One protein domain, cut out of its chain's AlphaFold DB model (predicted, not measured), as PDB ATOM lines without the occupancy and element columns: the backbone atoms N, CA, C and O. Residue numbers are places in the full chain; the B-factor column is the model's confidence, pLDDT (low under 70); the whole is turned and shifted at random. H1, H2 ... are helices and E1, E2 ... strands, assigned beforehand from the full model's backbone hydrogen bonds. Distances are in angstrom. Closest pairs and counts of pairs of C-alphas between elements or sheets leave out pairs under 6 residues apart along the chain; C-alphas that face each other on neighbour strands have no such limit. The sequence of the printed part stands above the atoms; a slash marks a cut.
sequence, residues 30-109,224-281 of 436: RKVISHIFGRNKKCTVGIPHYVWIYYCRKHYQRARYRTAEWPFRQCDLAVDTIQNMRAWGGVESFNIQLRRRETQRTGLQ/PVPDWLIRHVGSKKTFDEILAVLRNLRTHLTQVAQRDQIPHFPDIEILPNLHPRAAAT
ATOM      1  N   ARG A  30     226.687 195.232 252.152       92.72
ATOM      2  CA  ARG A  30     226.775 194.832 253.564       92.72
ATOM      3  C   ARG A  30     227.650 193.592 253.715       92.72
ATOM      4  O   ARG A  30     227.473 192.633 252.967       92.72
ATOM      5  N   LYS A  31     228.540 193.593 254.718       94.43
ATOM      6  CA  LYS A  31     229.356 192.435 255.128       94.43
ATOM      7  C   LYS A  31     228.467 191.371 255.779       94.43
ATOM      8  O   LYS A  31     228.196 191.435 256.980       94.43
ATOM      9  N   VAL A  32     228.008 190.413 254.981       93.89
ATOM     10  CA  VAL A  32     226.801 189.604 255.240       93.89
ATOM     11  C   VAL A  32     226.834 188.841 256.566       93.89
ATOM     12  O   VAL A  32     225.818 188.773 257.256       93.89
ATOM     13  N   ILE A  33     227.995 188.280 256.910       95.13
ATOM     14  CA  ILE A  33     228.195 187.407 258.078       95.13
ATOM     15  C   ILE A  33     229.200 187.960 259.091       95.13
ATOM     16  O   ILE A  33     229.568 187.263 260.031       95.13
ATOM     17  N   SER A  34     229.646 189.212 258.933       94.83
ATOM     18  CA  SER A  34     230.679 189.804 259.804       94.83
ATOM     19  C   SER A  34     230.311 189.795 261.292       94.83
ATOM     20  O   SER A  34     231.193 189.735 262.141       94.83
ATOM     21  N   HIS A  35     229.016 189.790 261.625       94.31
ATOM     22  CA  HIS A  35     228.527 189.678 263.001       94.31
ATOM     23  C   HIS A  35     228.873 188.343 263.666       94.31
ATOM     24  O   HIS A  35     229.033 188.323 264.884       94.31
ATOM     25  N   ILE A  36     228.997 187.245 262.912       96.60
ATOM     26  CA  ILE A  36     229.435 185.939 263.443       96.60
ATOM     27  C   ILE A  36     230.908 186.009 263.859       96.60
ATOM     28  O   ILE A  36     231.316 185.366 264.816       96.60
ATOM     29  N   PHE A  37     231.697 186.844 263.188       97.04
ATOM     30  CA  PHE A  37     233.126 186.990 263.447       97.04
ATOM     31  C   PHE A  37     233.452 188.078 264.482       97.04
ATOM     32  O   PHE A  37     234.616 188.399 264.693       97.04
ATOM     33  N   GLY A  38     232.437 188.656 265.134       92.96
ATOM     34  CA  GLY A  38     232.601 189.801 266.026       92.96
ATOM     35  C   GLY A  38     232.745 191.099 265.232       92.96
ATOM     36  O   GLY A  38     233.846 191.630 265.061       92.96
ATOM     37  N   ARG A  39     231.620 191.614 264.726       86.99
ATOM     38  CA  ARG A  39     231.574 192.898 264.009       86.99
ATOM     39  C   ARG A  39     232.168 194.008 264.888       86.99
ATOM     40  O   ARG A  39     231.945 194.016 266.090       86.99
ATOM     41  N   ASN A  40     232.931 194.914 264.273       82.02
ATOM     42  CA  ASN A  40     233.590 196.066 264.912       82.02
ATOM     43  C   ASN A  40     234.631 195.725 265.997       82.02
ATOM     44  O   ASN A  40     235.211 196.624 266.600       82.02
ATOM     45  N   LYS A  41     234.955 194.445 266.213       90.25
ATOM     46  CA  LYS A  41     236.023 194.052 267.137       90.25
ATOM     47  C   LYS A  41     237.399 194.258 266.506       90.25
ATOM     48  O   LYS A  41     237.582 194.089 265.302       90.25
ATOM     49  N   LYS A  42     238.411 194.546 267.337       87.89
ATOM     50  CA  LYS A  42     239.808 194.747 266.892       87.89
ATOM     51  C   LYS A  42     240.321 193.598 266.009       87.89
ATOM     52  O   LYS A  42     241.051 193.850 265.055       87.89
ATOM     53  N   CYS A  43     239.884 192.367 266.283       90.25
ATOM     54  CA  CYS A  43     240.227 191.170 265.516       90.25
ATOM     55  C   CYS A  43     239.667 191.142 264.083       90.25
ATOM     56  O   CYS A  43     240.252 190.489 263.225       90.25
ATOM     57  N   THR A  44     238.568 191.842 263.784       91.98
ATOM     58  CA  THR A  44     237.948 191.840 262.443       91.98
ATOM     59  C   THR A  44     238.215 193.100 261.636       91.98
ATOM     60  O   THR A  44     238.145 193.058 260.407       91.98
ATOM     61  N   VAL A  45     238.555 194.213 262.291       88.58
ATOM     62  CA  VAL A  45     238.837 195.494 261.621       88.58
ATOM     63  C   VAL A  45     240.049 195.401 260.686       88.58
ATOM     64  O   VAL A  45     240.048 196.032 259.634       88.58
ATOM     65  N   GLY A  46     241.062 194.600 261.036       87.05
ATOM     66  CA  GLY A  46     242.275 194.419 260.224       87.05
ATOM     67  C   GLY A  46     242.117 193.494 259.013       87.05
ATOM     68  O   GLY A  46     243.065 193.323 258.252       87.05
ATOM     69  N   ILE A  47     240.949 192.876 258.826       93.01
ATOM     70  CA  ILE A  47     240.737 191.891 257.762       93.01
ATOM     71  C   ILE A  47     240.403 192.612 256.445       93.01
ATOM     72  O   ILE A  47     239.419 193.365 256.415       93.01
ATOM     73  N   PRO A  48     241.164 192.377 255.355       92.79
ATOM     74  CA  PRO A  48     240.962 193.047 254.075       92.79
ATOM     75  C   PRO A  48     239.552 192.885 253.514       92.79
ATOM     76  O   PRO A  48     238.885 191.872 253.720       92.79
ATOM     77  N   HIS A  49     239.108 193.875 252.735       92.15
ATOM     78  CA  HIS A  49     237.758 193.879 252.176       92.15
ATOM     79  C   HIS A  49     237.463 192.639 251.329       92.15
ATOM     80  O   HIS A  49     236.411 192.053 251.527       92.15
ATOM     81  N   TYR A  50     238.386 192.193 250.472       92.76
ATOM     82  CA  TYR A  50     238.178 191.048 249.574       92.76
ATOM     83  C   TYR A  50     237.987 189.699 250.290       92.76
ATOM     84  O   TYR A  50     237.521 188.750 249.671       92.76
ATOM     85  N   VAL A  51     238.335 189.596 251.577       94.87
ATOM     86  CA  VAL A  51     238.115 188.377 252.374       94.87
ATOM     87  C   VAL A  51     236.635 188.218 252.730       94.87
ATOM     88  O   VAL A  51     236.128 187.104 252.863       94.87
ATOM     89  N   TRP A  52     235.931 189.339 252.891       95.36
ATOM     90  CA  TRP A  52     234.537 189.356 253.300       95.36
ATOM     91  C   TRP A  52     233.588 189.123 252.126       95.36
ATOM     92  O   TRP A  52     233.798 189.606 251.015       95.36
ATOM     93  N   ILE A  53     232.471 188.461 252.423       94.85
ATOM     94  CA  ILE A  53     231.365 188.290 251.483       94.85
ATOM     95  C   ILE A  53     230.391 189.458 251.632       94.85
ATOM     96  O   ILE A  53     229.936 189.774 252.741       94.85
ATOM     97  N   TYR A  54     230.049 190.082 250.504       94.55
ATOM     98  CA  TYR A  54     229.144 191.226 250.449       94.55
ATOM     99  C   TYR A  54     227.882 190.907 249.674       94.55
ATOM    100  O   TYR A  54     227.948 190.385 248.564       94.55
ATOM    101  N   TYR A  55     226.740 191.320 250.218       94.57
ATOM    102  CA  TYR A  55     225.478 191.413 249.489       94.57
ATOM    103  C   TYR A  55     225.036 192.860 249.424       94.57
ATOM    104  O   TYR A  55     225.272 193.635 250.351       94.57
ATOM    105  N   CYS A  56     224.331 193.220 248.358       93.34
ATOM    106  CA  CYS A  56     223.628 194.486 248.357       93.34
ATOM    107  C   CYS A  56     222.488 194.496 249.383       93.34
ATOM    108  O   CYS A  56     222.008 193.441 249.813       93.34
ATOM    109  N   ARG A  57     221.994 195.690 249.731       91.27
ATOM    110  CA  ARG A  57     220.877 195.848 250.677       91.27
ATOM    111  C   ARG A  57     219.672 194.969 250.329       91.27
ATOM    112  O   ARG A  57     219.178 194.251 251.198       91.27
ATOM    113  N   LYS A  58     219.232 194.991 249.066       91.38
ATOM    114  CA  LYS A  58     218.069 194.222 248.593       91.38
ATOM    115  C   LYS A  58     218.314 192.711 248.690       91.38
ATOM    116  O   LYS A  58     217.458 191.993 249.195       91.38
ATOM    117  N   HIS A  59     219.479 192.219 248.267       93.22
ATOM    118  CA  HIS A  59     219.814 190.794 248.352       93.22
ATOM    119  C   HIS A  59     219.975 190.303 249.787       93.22
ATOM    120  O   HIS A  59     219.484 189.226 250.109       93.22
ATOM    121  N   TYR A  60     220.574 191.105 250.665       93.90
ATOM    122  CA  TYR A  60     220.648 190.786 252.087       93.90
ATOM    123  C   TYR A  60     219.253 190.615 252.701       93.90
ATOM    124  O   TYR A  60     218.983 189.616 253.366       93.90
ATOM    125  N   GLN A  61     218.338 191.551 252.424       91.53
ATOM    126  CA  GLN A  61     216.951 191.454 252.884       91.53
ATOM    127  C   GLN A  61     216.233 190.234 252.290       91.53
ATOM    128  O   GLN A  61     215.521 189.539 253.014       91.53
ATOM    129  N   ARG A  62     216.437 189.943 250.994       90.50
ATOM    130  CA  ARG A  62     215.888 188.741 250.346       90.50
ATOM    131  C   ARG A  62     216.376 187.464 251.030       90.50
ATOM    132  O   ARG A  62     215.541 186.660 251.423       90.50
ATOM    133  N   ALA A  63     217.686 187.322 251.222       90.73
ATOM    134  CA  ALA A  63     218.301 186.156 251.851       90.73
ATOM    135  C   ALA A  63     217.780 185.921 253.275       90.73
ATOM    136  O   ALA A  63     217.417 184.803 253.630       90.73
ATOM    137  N   ARG A  64     217.736 186.990 254.080       91.06
ATOM    138  CA  ARG A  64     217.447 186.910 255.515       91.06
ATOM    139  C   ARG A  64     215.967 186.712 255.827       91.06
ATOM    140  O   ARG A  64     215.647 185.984 256.759       91.06
ATOM    141  N   TYR A  65     215.074 187.393 255.111       87.17
ATOM    142  CA  TYR A  65     213.658 187.459 255.499       87.17
ATOM    143  C   TYR A  65     212.733 186.597 254.651       87.17
ATOM    144  O   TYR A  65     211.642 186.264 255.104       87.17
ATOM    145  N   ARG A  66     213.128 186.243 253.424       76.74
ATOM    146  CA  ARG A  66     212.252 185.469 252.531       76.74
ATOM    147  C   ARG A  66     212.475 183.969 252.642       76.74
ATOM    148  O   ARG A  66     211.583 183.206 252.285       76.74
ATOM    149  N   THR A  67     213.630 183.551 253.150       77.21
ATOM    150  CA  THR A  67     214.050 182.157 253.087       77.21
ATOM    151  C   THR A  67     214.169 181.572 254.491       77.21
ATOM    152  O   THR A  67     214.946 182.055 255.311       77.21
ATOM    153  N   ALA A  68     213.431 180.491 254.762       85.91
ATOM    154  CA  ALA A  68     213.599 179.706 255.992       85.91
ATOM    155  C   ALA A  68     214.997 179.059 256.084       85.91
ATOM    156  O   ALA A  68     215.433 178.673 257.164       85.91
ATOM    157  N   GLU A  69     215.704 179.026 254.953       90.67
ATOM    158  CA  GLU A  69     217.058 178.507 254.780       90.67
ATOM    159  C   GLU A  69     218.159 179.436 255.308       90.67
ATOM    160  O   GLU A  69     219.337 179.089 255.247       90.67
ATOM    161  N   TRP A  70     217.816 180.629 255.811       93.60
ATOM    162  CA  TRP A  70     218.818 181.598 256.261       93.60
ATOM    163  C   TRP A  70     219.855 181.027 257.254       93.60
ATOM    164  O   TRP A  70     221.041 181.267 257.033       93.60
ATOM    165  N   PRO A  71     219.492 180.223 258.276       94.91
ATOM    166  CA  PRO A  71     220.468 179.605 259.180       94.91
ATOM    167  C   PRO A  71     221.489 178.710 258.465       94.91
ATOM    168  O   PRO A  71     222.669 178.734 258.806       94.91
ATOM    169  N   PHE A  72     221.058 177.959 257.448       95.38
ATOM    170  CA  PHE A  72     221.946 177.121 256.640       95.38
ATOM    171  C   PHE A  72     222.860 177.983 255.780       95.38
ATOM    172  O   PHE A  72     224.075 177.797 255.792       95.38
ATOM    173  N   ARG A  73     222.295 179.016 255.138       94.91
ATOM    174  CA  ARG A  73     223.080 179.970 254.352       94.91
ATOM    175  C   ARG A  73     224.124 180.688 255.206       94.91
ATOM    176  O   ARG A  73     225.203 180.985 254.708       94.91
ATOM    177  N   GLN A  74     223.838 180.962 256.480       95.98
ATOM    178  CA  GLN A  74     224.833 181.504 257.408       95.98
ATOM    179  C   GLN A  74     226.005 180.541 257.629       95.98
ATOM    180  O   GLN A  74     227.140 181.010 257.659       95.98
ATOM    181  N   CYS A  75     225.757 179.232 257.756       97.09
ATOM    182  CA  CYS A  75     226.824 178.231 257.847       97.09
ATOM    183  C   CYS A  75     227.675 178.208 256.576       97.09
ATOM    184  O   CYS A  75     228.897 178.293 256.678       97.09
ATOM    185  N   ASP A  76     227.045 178.159 255.401       96.00
ATOM    186  CA  ASP A  76     227.758 178.116 254.118       96.00
ATOM    187  C   ASP A  76     228.627 179.375 253.934       96.00
ATOM    188  O   ASP A  76     229.829 179.292 253.696       96.00
ATOM    189  N   LEU A  77     228.062 180.559 254.192       96.57
ATOM    190  CA  LEU A  77     228.791 181.828 254.124       96.57
ATOM    191  C   LEU A  77     229.937 181.926 255.141       96.57
ATOM    192  O   LEU A  77     230.957 182.564 254.870       96.57
ATOM    193  N   ALA A  78     229.773 181.338 256.328       97.94
ATOM    194  CA  ALA A  78     230.843 181.271 257.315       97.94
ATOM    195  C   ALA A  78     231.978 180.354 256.831       97.94
ATOM    196  O   ALA A  78     233.140 180.730 256.971       97.94
ATOM    197  N   VAL A  79     231.659 179.207 256.220       98.11
ATOM    198  CA  VAL A  79     232.647 178.296 255.618       98.11
ATOM    199  C   VAL A  79     233.443 179.007 254.524       98.11
ATOM    200  O   VAL A  79     234.672 179.031 254.602       98.11
ATOM    201  N   ASP A  80     232.763 179.652 253.577       97.14
ATOM    202  CA  ASP A  80     233.395 180.412 252.490       97.14
ATOM    203  C   ASP A  80     234.324 181.505 253.042       97.14
ATOM    204  O   ASP A  80     235.459 181.682 252.603       97.14
ATOM    205  N   THR A  81     233.883 182.210 254.086       97.50
ATOM    206  CA  THR A  81     234.684 183.265 254.718       97.50
ATOM    207  C   THR A  81     235.932 182.704 255.409       97.50
ATOM    208  O   THR A  81     237.004 183.301 255.309       97.50
ATOM    209  N   ILE A  82     235.837 181.547 256.074       98.22
ATOM    210  CA  ILE A  82     236.998 180.865 256.667       98.22
ATOM    211  C   ILE A  82     237.989 180.434 255.580       98.22
ATOM    212  O   ILE A  82     239.198 180.588 255.759       98.22
ATOM    213  N   GLN A  83     237.500 179.944 254.439       97.89
ATOM    214  CA  GLN A  83     238.347 179.600 253.295       97.89
ATOM    215  C   GLN A  83     239.040 180.838 252.709       97.89
ATOM    216  O   GLN A  83     240.248 180.799 252.478       97.89
ATOM    217  N   ASN A  84     238.332 181.963 252.575       97.12
ATOM    218  CA  ASN A  84     238.926 183.236 252.158       97.12
ATOM    219  C   ASN A  84     240.009 183.712 253.139       97.12
ATOM    220  O   ASN A  84     241.077 184.154 252.716       97.12
ATOM    221  N   MET A  85     239.771 183.596 254.451       97.31
ATOM    222  CA  MET A  85     240.769 183.917 255.482       97.31
ATOM    223  C   MET A  85     241.995 183.001 255.393       97.31
ATOM    224  O   MET A  85     243.120 183.470 255.577       97.31
ATOM    225  N   ARG A  86     241.791 181.715 255.075       97.36
ATOM    226  CA  ARG A  86     242.866 180.732 254.878       97.36
ATOM    227  C   ARG A  86     243.721 181.085 253.667       97.36
ATOM    228  O   ARG A  86     244.940 181.097 253.776       97.36
ATOM    229  N   ALA A  87     243.081 181.412 252.544       96.98
ATOM    230  CA  ALA A  87     243.752 181.827 251.316       96.98
ATOM    231  C   ALA A  87     244.503 183.157 251.485       96.98
ATOM    232  O   ALA A  87     245.587 183.333 250.937       96.98
ATOM    233  N   TRP A  88     243.952 184.081 252.276       95.44
ATOM    234  CA  TRP A  88     244.628 185.327 252.629       95.44
ATOM    235  C   TRP A  88     245.876 185.102 253.500       95.44
ATOM    236  O   TRP A  88     246.854 185.834 253.356       95.44
ATOM    237  N   GLY A  89     245.860 184.113 254.399       95.63
ATOM    238  CA  GLY A  89     247.013 183.763 255.238       95.63
ATOM    239  C   GLY A  89     247.319 184.763 256.362       95.63
ATOM    240  O   GLY A  89     248.409 184.742 256.925       95.63
ATOM    241  N   GLY A  90     246.386 185.664 256.691       95.35
ATOM    242  CA  GLY A  90     246.552 186.663 257.756       95.35
ATOM    243  C   GLY A  90     246.083 186.223 259.149       95.35
ATOM    244  O   GLY A  90     246.278 186.965 260.113       95.35
ATOM    245  N   VAL A  91     245.463 185.046 259.265       96.68
ATOM    246  CA  VAL A  91     244.886 184.515 260.512       96.68
ATOM    247  C   VAL A  91     245.697 183.309 260.984       96.68
ATOM    248  O   VAL A  91     245.914 182.377 260.219       96.68
ATOM    249  N   GLU A  92     246.105 183.322 262.249       95.67
ATOM    250  CA  GLU A  92     246.890 182.263 262.889       95.67
ATOM    251  C   GLU A  92     246.000 181.158 263.467       95.67
ATOM    252  O   GLU A  92     246.255 179.968 263.305       95.67
ATOM    253  N   SER A  93     244.944 181.561 264.170       97.26
ATOM    254  CA  SER A  93     243.997 180.668 264.839       97.26
ATOM    255  C   SER A  93     242.686 181.401 265.120       97.26
ATOM    256  O   SER A  93     242.542 182.573 264.778       97.26
ATOM    257  N   PHE A  94     241.722 180.738 265.752       98.14
ATOM    258  CA  PHE A  94     240.424 181.312 266.097       98.14
ATOM    259  C   PHE A  94     240.068 181.058 267.560       98.14
ATOM    260  O   PHE A  94     240.450 180.042 268.139       98.14
ATOM    261  N   ASN A  95     239.275 181.947 268.144       97.37
ATOM    262  CA  ASN A  95     238.619 181.725 269.426       97.37
ATOM    263  C   ASN A  95     237.115 181.590 269.176       97.37
ATOM    264  O   ASN A  95     236.497 182.499 268.622       97.37
ATOM    265  N   ILE A  96     236.525 180.466 269.577       97.37
ATOM    266  CA  ILE A  96     235.068 180.315 269.612       97.37
ATOM    267  C   ILE A  96     234.603 180.756 270.992       97.37
ATOM    268  O   ILE A  96     235.106 180.247 271.992       97.37
ATOM    269  N   GLN A  97     233.629 181.658 271.053       95.43
ATOM    270  CA  GLN A  97     233.045 182.124 272.310       95.43
ATOM    271  C   GLN A  97     231.525 182.237 272.235       95.43
ATOM    272  O   GLN A  97     230.953 182.391 271.156       95.43
ATOM    273  N   LEU A  98     230.868 182.167 273.391       94.62
ATOM    274  CA  LEU A  98     229.439 182.446 273.507       94.62
ATOM    275  C   LEU A  98     229.201 183.958 273.400       94.62
ATOM    276  O   LEU A  98     229.994 184.761 273.898       94.62
ATOM    277  N   ARG A  99     228.108 184.366 272.754       92.91
ATOM    278  CA  ARG A  99     227.671 185.770 272.791       92.91
ATOM    279  C   ARG A  99     227.141 186.121 274.177       92.91
ATOM    280  O   ARG A  99     226.565 185.268 274.843       92.91
ATOM    281  N   ARG A 100     227.213 187.408 274.549       89.91
ATOM    282  CA  ARG A 100     226.710 187.941 275.837       89.91
ATOM    283  C   ARG A 100     225.308 187.423 276.187       89.91
ATOM    284  O   ARG A 100     225.100 186.964 277.302       89.91
ATOM    285  N   ARG A 101     224.384 187.415 275.216       89.26
ATOM    286  CA  ARG A 101     223.013 186.892 275.379       89.26
ATOM    287  C   ARG A 101     222.966 185.430 275.830       89.26
ATOM    288  O   ARG A 101     222.142 185.069 276.661       89.26
ATOM    289  N   GLU A 102     223.849 184.594 275.293       90.80
ATOM    290  CA  GLU A 102     223.915 183.183 275.660       90.80
ATOM    291  C   GLU A 102     224.616 182.978 277.006       90.80
ATOM    292  O   GLU A 102     224.171 182.171 277.822       90.80
ATOM    293  N   THR A 103     225.674 183.745 277.278       88.94
ATOM    294  CA  THR A 103     226.348 183.746 278.584       88.94
ATOM    295  C   THR A 103     225.382 184.134 279.709       88.94
ATOM    296  O   THR A 103     225.381 183.500 280.762       88.94
ATOM    297  N   GLN A 104     224.510 185.118 279.469       85.46
ATOM    298  CA  GLN A 104     223.448 185.510 280.401       85.46
ATOM    299  C   GLN A 104     222.405 184.401 280.575       85.46
ATOM    300  O   GLN A 104     222.069 184.051 281.703       85.46
ATOM    301  N   ARG A 105     221.931 183.792 279.477       87.22
ATOM    302  CA  ARG A 105     220.945 182.697 279.525       87.22
ATOM    303  C   ARG A 105     221.447 181.485 280.317       87.22
ATOM    304  O   ARG A 105     220.664 180.822 280.988       87.22
ATOM    305  N   THR A 106     222.733 181.169 280.196       83.68
ATOM    306  CA  THR A 106     223.360 180.006 280.844       83.68
ATOM    307  C   THR A 106     223.828 180.284 282.273       83.68
ATOM    308  O   THR A 106     224.239 179.349 282.954       83.68
ATOM    309  N   GLY A 107     223.786 181.538 282.741       79.20
ATOM    310  CA  GLY A 107     224.318 181.925 284.052       79.20
ATOM    311  C   GLY A 107     225.843 181.793 284.171       79.20
ATOM    312  O   GLY A 107     226.393 181.957 285.256       79.20
ATOM    313  N   LEU A 108     226.552 181.529 283.065       66.24
ATOM    314  CA  LEU A 108     228.003 181.306 283.057       66.24
ATOM    315  C   LEU A 108     228.813 182.570 283.377       66.24
ATOM    316  O   LEU A 108     230.006 182.474 283.659       66.24
ATOM    317  N   GLN A 109     228.182 183.746 283.356       58.44
ATOM    318  CA  GLN A 109     228.847 185.019 283.636       58.44
ATOM    319  C   GLN A 109     229.404 185.094 285.069       58.44
ATOM    320  O   GLN A 109     230.416 185.753 285.275       58.44
ATOM    321  N   PRO A 224     219.641 179.369 271.719       91.46
ATOM    322  CA  PRO A 224     220.398 178.507 272.616       91.46
ATOM    323  C   PRO A 224     221.477 177.739 271.859       91.46
ATOM    324  O   PRO A 224     221.248 177.223 270.760       91.46
ATOM    325  N   VAL A 225     222.658 177.658 272.460       94.24
ATOM    326  CA  VAL A 225     223.807 176.956 271.899       94.24
ATOM    327  C   VAL A 225     223.734 175.479 272.308       94.24
ATOM    328  O   VAL A 225     223.634 175.188 273.497       94.24
ATOM    329  N   PRO A 226     223.779 174.523 271.360       94.90
ATOM    330  CA  PRO A 226     223.765 173.097 271.685       94.90
ATOM    331  C   PRO A 226     224.963 172.665 272.546       94.90
ATOM    332  O   PRO A 226     226.089 173.084 272.282       94.90
ATOM    333  N   ASP A 227     224.762 171.732 273.484       93.93
ATOM    334  CA  ASP A 227     225.805 171.266 274.422       93.93
ATOM    335  C   ASP A 227     227.087 170.771 273.739       93.93
ATOM    336  O   ASP A 227     228.202 170.959 274.228       93.93
ATOM    337  N   TRP A 228     226.958 170.127 272.575       95.42
ATOM    338  CA  TRP A 228     228.121 169.677 271.813       95.42
ATOM    339  C   TRP A 228     228.968 170.851 271.309       95.42
ATOM    340  O   TRP A 228     230.189 170.740 271.289       95.42
ATOM    341  N   LEU A 229     228.339 171.974 270.953       96.35
ATOM    342  CA  LEU A 229     229.014 173.175 270.473       96.35
ATOM    343  C   LEU A 229     229.652 173.949 271.631       96.35
ATOM    344  O   LEU A 229     230.745 174.486 271.463       96.35
ATOM    345  N   ILE A 230     229.041 173.923 272.820       93.94
ATOM    346  CA  ILE A 230     229.640 174.470 274.049       93.94
ATOM    347  C   ILE A 230     231.001 173.814 274.322       93.94
ATOM    348  O   ILE A 230     231.961 174.510 274.631       93.94
ATOM    349  N   ARG A 231     231.145 172.500 274.104       94.23
ATOM    350  CA  ARG A 231     232.437 171.797 274.255       94.23
ATOM    351  C   ARG A 231     233.523 172.250 273.270       94.23
ATOM    352  O   ARG A 231     234.700 171.979 273.498       94.23
ATOM    353  N   HIS A 232     233.153 172.920 272.179       95.19
ATOM    354  CA  HIS A 232     234.101 173.494 271.223       95.19
ATOM    355  C   HIS A 232     234.457 174.957 271.519       95.19
ATOM    356  O   HIS A 232     235.383 175.473 270.891       95.19
ATOM    357  N   VAL A 233     233.776 175.615 272.463       95.21
ATOM    358  CA  VAL A 233     234.139 176.959 272.940       95.21
ATOM    359  C   VAL A 233     235.554 176.927 273.520       95.21
ATOM    360  O   VAL A 233     235.936 175.992 274.221       95.21
ATOM    361  N   GLY A 234     236.355 177.937 273.191       94.61
ATOM    362  CA  GLY A 234     237.743 178.040 273.622       94.61
ATOM    363  C   GLY A 234     238.633 178.741 272.604       94.61
ATOM    364  O   GLY A 234     238.217 179.085 271.496       94.61
ATOM    365  N   SER A 235     239.885 178.952 272.997       94.94
ATOM    366  CA  SER A 235     240.889 179.645 272.191       94.94
ATOM    367  C   SER A 235     241.686 178.718 271.267       94.94
ATOM    368  O   SER A 235     241.705 177.504 271.469       94.94
ATOM    369  N   LYS A 236     242.435 179.312 270.328       95.42
ATOM    370  CA  LYS A 236     243.472 178.654 269.503       95.42
ATOM    371  C   LYS A 236     242.975 177.505 268.611       95.42
ATOM    372  O   LYS A 236     243.711 176.560 268.349       95.42
ATOM    373  N   LYS A 237     241.744 177.593 268.111       97.49
ATOM    374  CA  LYS A 237     241.206 176.662 267.113       97.49
ATOM    375  C   LYS A 237     241.880 176.862 265.759       97.49
ATOM    376  O   LYS A 237     242.055 177.992 265.302       97.49
ATOM    377  N   THR A 238     242.233 175.768 265.108       98.02
ATOM    378  CA  THR A 238     242.770 175.732 263.745       98.02
ATOM    379  C   THR A 238     241.668 175.954 262.706       98.02
ATOM    380  O   THR A 238     240.479 175.812 262.991       98.02
ATOM    381  N   PHE A 239     242.052 176.267 261.465       98.39
ATOM    382  CA  PHE A 239     241.106 176.369 260.347       98.39
ATOM    383  C   PHE A 239     240.274 175.095 260.168       98.39
ATOM    384  O   PHE A 239     239.062 175.178 259.984       98.39
ATOM    385  N   ASP A 240     240.910 173.924 260.236       98.24
ATOM    386  CA  ASP A 240     240.232 172.647 260.017       98.24
ATOM    387  C   ASP A 240     239.259 172.317 261.151       98.24
ATOM    388  O   ASP A 240     238.157 171.836 260.884       98.24
ATOM    389  N   GLU A 241     239.596 172.666 262.395       97.93
ATOM    390  CA  GLU A 241     238.664 172.561 263.521       97.93
ATOM    391  C   GLU A 241     237.447 173.474 263.343       97.93
ATOM    392  O   GLU A 241     236.320 173.018 263.528       97.93
ATOM    393  N   ILE A 242     237.637 174.740 262.949       98.27
ATOM    394  CA  ILE A 242     236.509 175.654 262.706       98.27
ATOM    395  C   ILE A 242     235.630 175.152 261.556       98.27
ATOM    396  O   ILE A 242     234.403 175.145 261.674       98.27
ATOM    397  N   LEU A 243     236.233 174.688 260.459       98.37
ATOM    398  CA  LEU A 243     235.499 174.112 259.331       98.37
ATOM    399  C   LEU A 243     234.718 172.859 259.748       98.37
ATOM    400  O   LEU A 243     233.563 172.703 259.354       98.37
ATOM    401  N   ALA A 244     235.306 171.988 260.571       97.93
ATOM    402  CA  ALA A 244     234.618 170.823 261.121       97.93
ATOM    403  C   ALA A 244     233.437 171.228 262.017       97.93
ATOM    404  O   ALA A 244     232.345 170.683 261.866       97.93
ATOM    405  N   VAL A 245     233.613 172.228 262.889       98.14
ATOM    406  CA  VAL A 245     232.534 172.769 263.733       98.14
ATOM    407  C   VAL A 245     231.388 173.320 262.883       98.14
ATOM    408  O   VAL A 245     230.230 173.011 263.161       98.14
ATOM    409  N   LEU A 246     231.678 174.082 261.825       98.23
ATOM    410  CA  LEU A 246     230.655 174.642 260.932       98.23
ATOM    411  C   LEU A 246     229.911 173.558 260.137       98.23
ATOM    412  O   LEU A 246     228.687 173.632 260.008       98.23
ATOM    413  N   ARG A 247     230.610 172.521 259.657       97.64
ATOM    414  CA  ARG A 247     229.979 171.359 259.001       97.64
ATOM    415  C   ARG A 247     229.074 170.596 259.969       97.64
ATOM    416  O   ARG A 247     227.921 170.326 259.639       97.64
ATOM    417  N   ASN A 248     229.552 170.324 261.182       97.73
ATOM    418  CA  ASN A 248     228.761 169.676 262.232       97.73
ATOM    419  C   ASN A 248     227.537 170.515 262.616       97.73
ATOM    420  O   ASN A 248     226.447 169.971 262.797       97.73
ATOM    421  N   LEU A 249     227.687 171.841 262.682       97.76
ATOM    422  CA  LEU A 249     226.584 172.762 262.929       97.76
ATOM    423  C   LEU A 249     225.542 172.696 261.814       97.76
ATOM    424  O   LEU A 249     224.354 172.596 262.104       97.76
ATOM    425  N   ARG A 250     225.964 172.684 260.548       97.12
ATOM    426  CA  ARG A 250     225.053 172.516 259.410       97.12
ATOM    427  C   ARG A 250     224.265 171.206 259.512       97.12
ATOM    428  O   ARG A 250     223.041 171.235 259.414       97.12
ATOM    429  N   THR A 251     224.932 170.085 259.795       97.14
ATOM    430  CA  THR A 251     224.279 168.782 260.023       97.14
ATOM    431  C   THR A 251     223.293 168.831 261.192       97.14
ATOM    432  O   THR A 251     222.187 168.299 261.099       97.14
ATOM    433  N   HIS A 252     223.646 169.509 262.285       96.98
ATOM    434  CA  HIS A 252     222.750 169.705 263.422       96.98
ATOM    435  C   HIS A 252     221.493 170.501 263.036       96.98
ATOM    436  O   HIS A 252     220.385 170.081 263.368       96.98
ATOM    437  N   LEU A 253     221.633 171.603 262.290       96.36
ATOM    438  CA  LEU A 253     220.490 172.384 261.800       96.36
ATOM    439  C   LEU A 253     219.577 171.547 260.896       96.36
ATOM    440  O   LEU A 253     218.355 171.659 260.993       96.36
ATOM    441  N   THR A 254     220.149 170.661 260.078       95.83
ATOM    442  CA  THR A 254     219.380 169.714 259.261       95.83
ATOM    443  C   THR A 254     218.555 168.772 260.135       95.83
ATOM    444  O   THR A 254     217.361 168.597 259.895       95.83
ATOM    445  N   GLN A 255     219.142 168.217 261.196       95.57
ATOM    446  CA  GLN A 255     218.416 167.361 262.142       95.57
ATOM    447  C   GLN A 255     217.296 168.122 262.870       95.57
ATOM    448  O   GLN A 255     216.210 167.576 263.069       95.57
ATOM    449  N   VAL A 256     217.526 169.385 263.251       94.87
ATOM    450  CA  VAL A 256     216.499 170.259 263.855       94.87
ATOM    451  C   VAL A 256     215.336 170.468 262.879       94.87
ATOM    452  O   VAL A 256     214.176 170.269 263.242       94.87
ATOM    453  N   ALA A 257     215.644 170.772 261.618       93.36
ATOM    454  CA  ALA A 257     214.661 170.935 260.554       93.36
ATOM    455  C   ALA A 257     213.875 169.644 260.249       93.36
ATOM    456  O   ALA A 257     212.673 169.695 259.984       93.36
ATOM    457  N   GLN A 258     214.521 168.475 260.308       93.78
ATOM    458  CA  GLN A 258     213.870 167.166 260.146       93.78
ATOM    459  C   GLN A 258     212.894 166.846 261.288       93.78
ATOM    460  O   GLN A 258     211.895 166.169 261.061       93.78
ATOM    461  N   ARG A 259     213.133 167.370 262.496       93.99
ATOM    462  CA  ARG A 259     212.223 167.269 263.654       93.99
ATOM    463  C   ARG A 259     211.091 168.305 263.629       93.99
ATOM    464  O   ARG A 259     210.458 168.534 264.655       93.99
ATOM    465  N   ASP A 260     210.867 168.956 262.485       91.54
ATOM    466  CA  ASP A 260     209.886 170.033 262.295       91.54
ATOM    467  C   ASP A 260     210.071 171.234 263.249       91.54
ATOM    468  O   ASP A 260     209.139 172.008 263.479       91.54
ATOM    469  N   GLN A 261     211.276 171.423 263.793       91.17
ATOM    470  CA  GLN A 261     211.631 172.608 264.570       91.17
ATOM    471  C   GLN A 261     212.212 173.683 263.647       91.17
ATOM    472  O   GLN A 261     212.761 173.386 262.586       91.17
ATOM    473  N   ILE A 262     212.080 174.955 264.037       91.42
ATOM    474  CA  ILE A 262     212.655 176.063 263.269       91.42
ATOM    475  C   ILE A 262     214.163 176.089 263.552       91.42
ATOM    476  O   ILE A 262     214.549 176.302 264.702       91.42
ATOM    477  N   PRO A 263     215.025 175.862 262.546       93.83
ATOM    478  CA  PRO A 263     216.461 175.967 262.738       93.83
ATOM    479  C   PRO A 263     216.836 177.427 262.998       93.83
ATOM    480  O   PRO A 263     216.277 178.346 262.400       93.83
ATOM    481  N   HIS A 264     217.814 177.638 263.871       93.66
ATOM    482  CA  HIS A 264     218.364 178.952 264.181       93.66
ATOM    483  C   HIS A 264     219.878 178.849 264.311       93.66
ATOM    484  O   HIS A 264     220.389 177.874 264.857       93.66
ATOM    485  N   PHE A 265     220.601 179.855 263.814       94.68
ATOM    486  CA  PHE A 265     222.042 179.910 264.015       94.68
ATOM    487  C   PHE A 265     222.329 180.230 265.498       94.68
ATOM    488  O   PHE A 265     221.780 181.213 266.003       94.68
ATOM    489  N   PRO A 266     223.148 179.423 266.195       95.84
ATOM    490  CA  PRO A 266     223.397 179.565 267.629       95.84
ATOM    491  C   PRO A 266     224.123 180.873 267.970       95.84
ATOM    492  O   PRO A 266     224.905 181.388 267.165       95.84
ATOM    493  N   ASP A 267     223.901 181.409 269.174       94.61
ATOM    494  CA  ASP A 267     224.501 182.669 269.637       94.61
ATOM    495  C   ASP A 267     225.985 182.515 270.042       94.61
ATOM    496  O   ASP A 267     226.377 182.653 271.201       94.61
ATOM    497  N   ILE A 268     226.834 182.269 269.044       96.01
ATOM    498  CA  ILE A 268     228.294 182.176 269.163       96.01
ATOM    499  C   ILE A 268     229.007 183.279 268.367       96.01
ATOM    500  O   ILE A 268     228.429 183.906 267.473       96.01
ATOM    501  N   GLU A 269     230.284 183.487 268.668       97.20
ATOM    502  CA  GLU A 269     231.218 184.256 267.849       97.20
ATOM    503  C   GLU A 269     232.475 183.444 267.538       97.20
ATOM    504  O   GLU A 269     232.964 182.688 268.378       97.20
ATOM    505  N   ILE A 270     233.008 183.634 266.333       97.69
ATOM    506  CA  ILE A 270     234.241 183.014 265.844       97.69
ATOM    507  C   ILE A 270     235.255 184.135 265.623       97.69
ATOM    508  O   ILE A 270     235.278 184.772 264.572       97.69
ATOM    509  N   LEU A 271     236.070 184.423 266.632       97.27
ATOM    510  CA  LEU A 271     237.005 185.542 266.605       97.27
ATOM    511  C   LEU A 271     238.354 185.116 266.006       97.27
ATOM    512  O   LEU A 271     239.009 184.244 266.574       97.27
ATOM    513  N   PRO A 272     238.804 185.713 264.891       97.27
ATOM    514  CA  PRO A 272     240.099 185.392 264.301       97.27
ATOM    515  C   PRO A 272     241.252 186.023 265.093       97.27
ATOM    516  O   PRO A 272     241.239 187.213 265.403       97.27
ATOM    517  N   ASN A 273     242.294 185.248 265.363       95.67
ATOM    518  CA  ASN A 273     243.562 185.732 265.895       95.67
ATOM    519  C   ASN A 273     244.474 186.063 264.710       95.67
ATOM    520  O   ASN A 273     244.936 185.166 264.007       95.67
ATOM    521  N   LEU A 274     244.687 187.352 264.444       94.52
ATOM    522  CA  LEU A 274     245.503 187.801 263.315       94.52
ATOM    523  C   LEU A 274     246.994 187.660 263.625       94.52
ATOM    524  O   LEU A 274     247.424 187.960 264.739       94.52
ATOM    525  N   HIS A 275     247.795 187.310 262.619       91.81
ATOM    526  CA  HIS A 275     249.246 187.407 262.746       91.81
ATOM    527  C   HIS A 275     249.657 188.859 263.059       91.81
ATOM    528  O   HIS A 275     249.095 189.786 262.461       91.81
ATOM    529  N   PRO A 276     250.688 189.096 263.896       84.89
ATOM    530  CA  PRO A 276     251.144 190.450 264.231       84.89
ATOM    531  C   PRO A 276     251.412 191.332 263.001       84.89
ATOM    532  O   PRO A 276     251.072 192.513 262.982       84.89
ATOM    533  N   ARG A 277     251.949 190.738 261.923       80.91
ATOM    534  CA  ARG A 277     252.204 191.430 260.650       80.91
ATOM    535  C   ARG A 277     250.925 191.827 259.910       80.91
ATOM    536  O   ARG A 277     250.887 192.893 259.304       80.91
ATOM    537  N   ALA A 278     249.889 190.993 259.959       78.38
ATOM    538  CA  ALA A 278     248.597 191.273 259.336       78.38
ATOM    539  C   ALA A 278     247.806 192.334 260.117       78.38
ATOM    540  O   ALA A 278     247.078 193.119 259.520       78.38
ATOM    541  N   ALA A 279     247.988 192.409 261.438       71.27
ATOM    542  CA  ALA A 279     247.377 193.442 262.272       71.27
ATOM    543  C   ALA A 279     247.984 194.845 262.053       71.27
ATOM    544  O   ALA A 279     247.332 195.850 262.344       71.27
ATOM    545  N   ALA A 280     249.222 194.923 261.549       61.95
ATOM    546  CA  ALA A 280     249.985 196.164 261.413       61.95
ATOM    547  C   ALA A 280     249.617 197.023 260.190       61.95
ATOM    548  O   ALA A 280     249.998 198.189 260.152       61.95
ATOM    549  N   THR A 281     248.835 196.526 259.222       61.89
ATOM    550  CA  THR A 281     248.371 197.292 258.038       61.89
ATOM    551  C   THR A 281     247.347 198.389 258.372       61.89
ATOM    552  O   THR A 281     246.571 198.825 257.519       61.89
TER     553      THR A 281
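AT A GLANCE: This is residues 30 to 109 and 224 to 281 of the 436 residues of an uncharacterized protein of Paracoccidioides lutzii (strain ATCC MYA-826 / Pb01) (UniProt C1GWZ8). A small sheet of three strands, E3, E2 and E4, stands next to two long helices, H3 and H6, which run side by side and opposite ways, each meeting the sheet with part of its length. The short helices H1, H4, H5 and H7 graze the sheet, while E1 and H2 make an outlying piece by the first residues of H3. The printed part has 138 residues, with seven named helices and four named strands in the order H1, E1, H2, H3, E2, H4, H5, E3, H6, E4, H7. The sheet, in the order E3, E2, E4, is antiparallel throughout, and the class is mixed, helices and strands. The whole is compact, with a radius of gyration of the C-alphas of 15.1 A and spans of 47 by 38 by 26 A.

HOW THE PARTS SIT: The sheet's inner strand is E2, residues 91 to 98; its edge strands are E3, residues 234 to 237, and E4, residues 268 to 274. E2 and E4 are antiparallel at 157 degrees, with N 95 and O 271 within hydrogen-bond range at 2.8 A. E3 and E2 are antiparallel at 158 degrees, with N 236 and O 94 within range at 3.0 A. H6, residues 239 to 258, only grazes the sheet, with residues 239 to 245; its closest C-alphas to E2 are those of Phe 239 and Ser 93, 6.9 A. E3, H6 and E4 form a split strand-helix-strand unit, two strands running the same way with E2 between them, and its crossover is right-handed. H3, residues 70 to 88, only grazes the sheet with residues 78 to 86. H3 and H6 touch, at a shallow tilt of 10 degrees, opposite ways; their closest C-alphas are those of Cys 75 and Leu 246, 6.1 A. H1, residues 42 to 45, H4, residues 100 to 106, H5, residues 227 to 230, and H7, residues 276 to 279, also only graze the sheet. H2, residues 57 to 66, is not on it; H2 and H3 are close but not clearly touching, with the C-alphas of Arg 64 and Trp 70 closest at 5.5 A. E1, residues 54 to 56, pairs with no named strand, but residues 54 to 55 pair antiparallel with residues 30 to 31. In H2, H3, H4 and H6 every O i to N i+4 pair is within hydrogen-bond range; H1, H5 and H7 are too short for such a pair.

IN THESE COORDINATES: E2 is 20.3 A long, E4 19.0 A, H3 26.3 A, H6 28.7 A and H2 13.6 A. C-alpha 42, where H1 begins, is at (239.808, 194.747, 266.892), and C-alpha 279, where H7 ends, is at (247.377, 193.442, 262.272).

THE WHOLE: The two C-alphas farthest apart, those of Asp 260 and Ala 280, are 47.9 A apart. Residues 110 to 223 are not printed, and C-alphas 109 and 224 are 15.3 A apart across the cut. Of the links printed whole, none is long. The mean pLDDT of the printed part is 92.5; residues 108 to 109 and 280 to 281 are under 70.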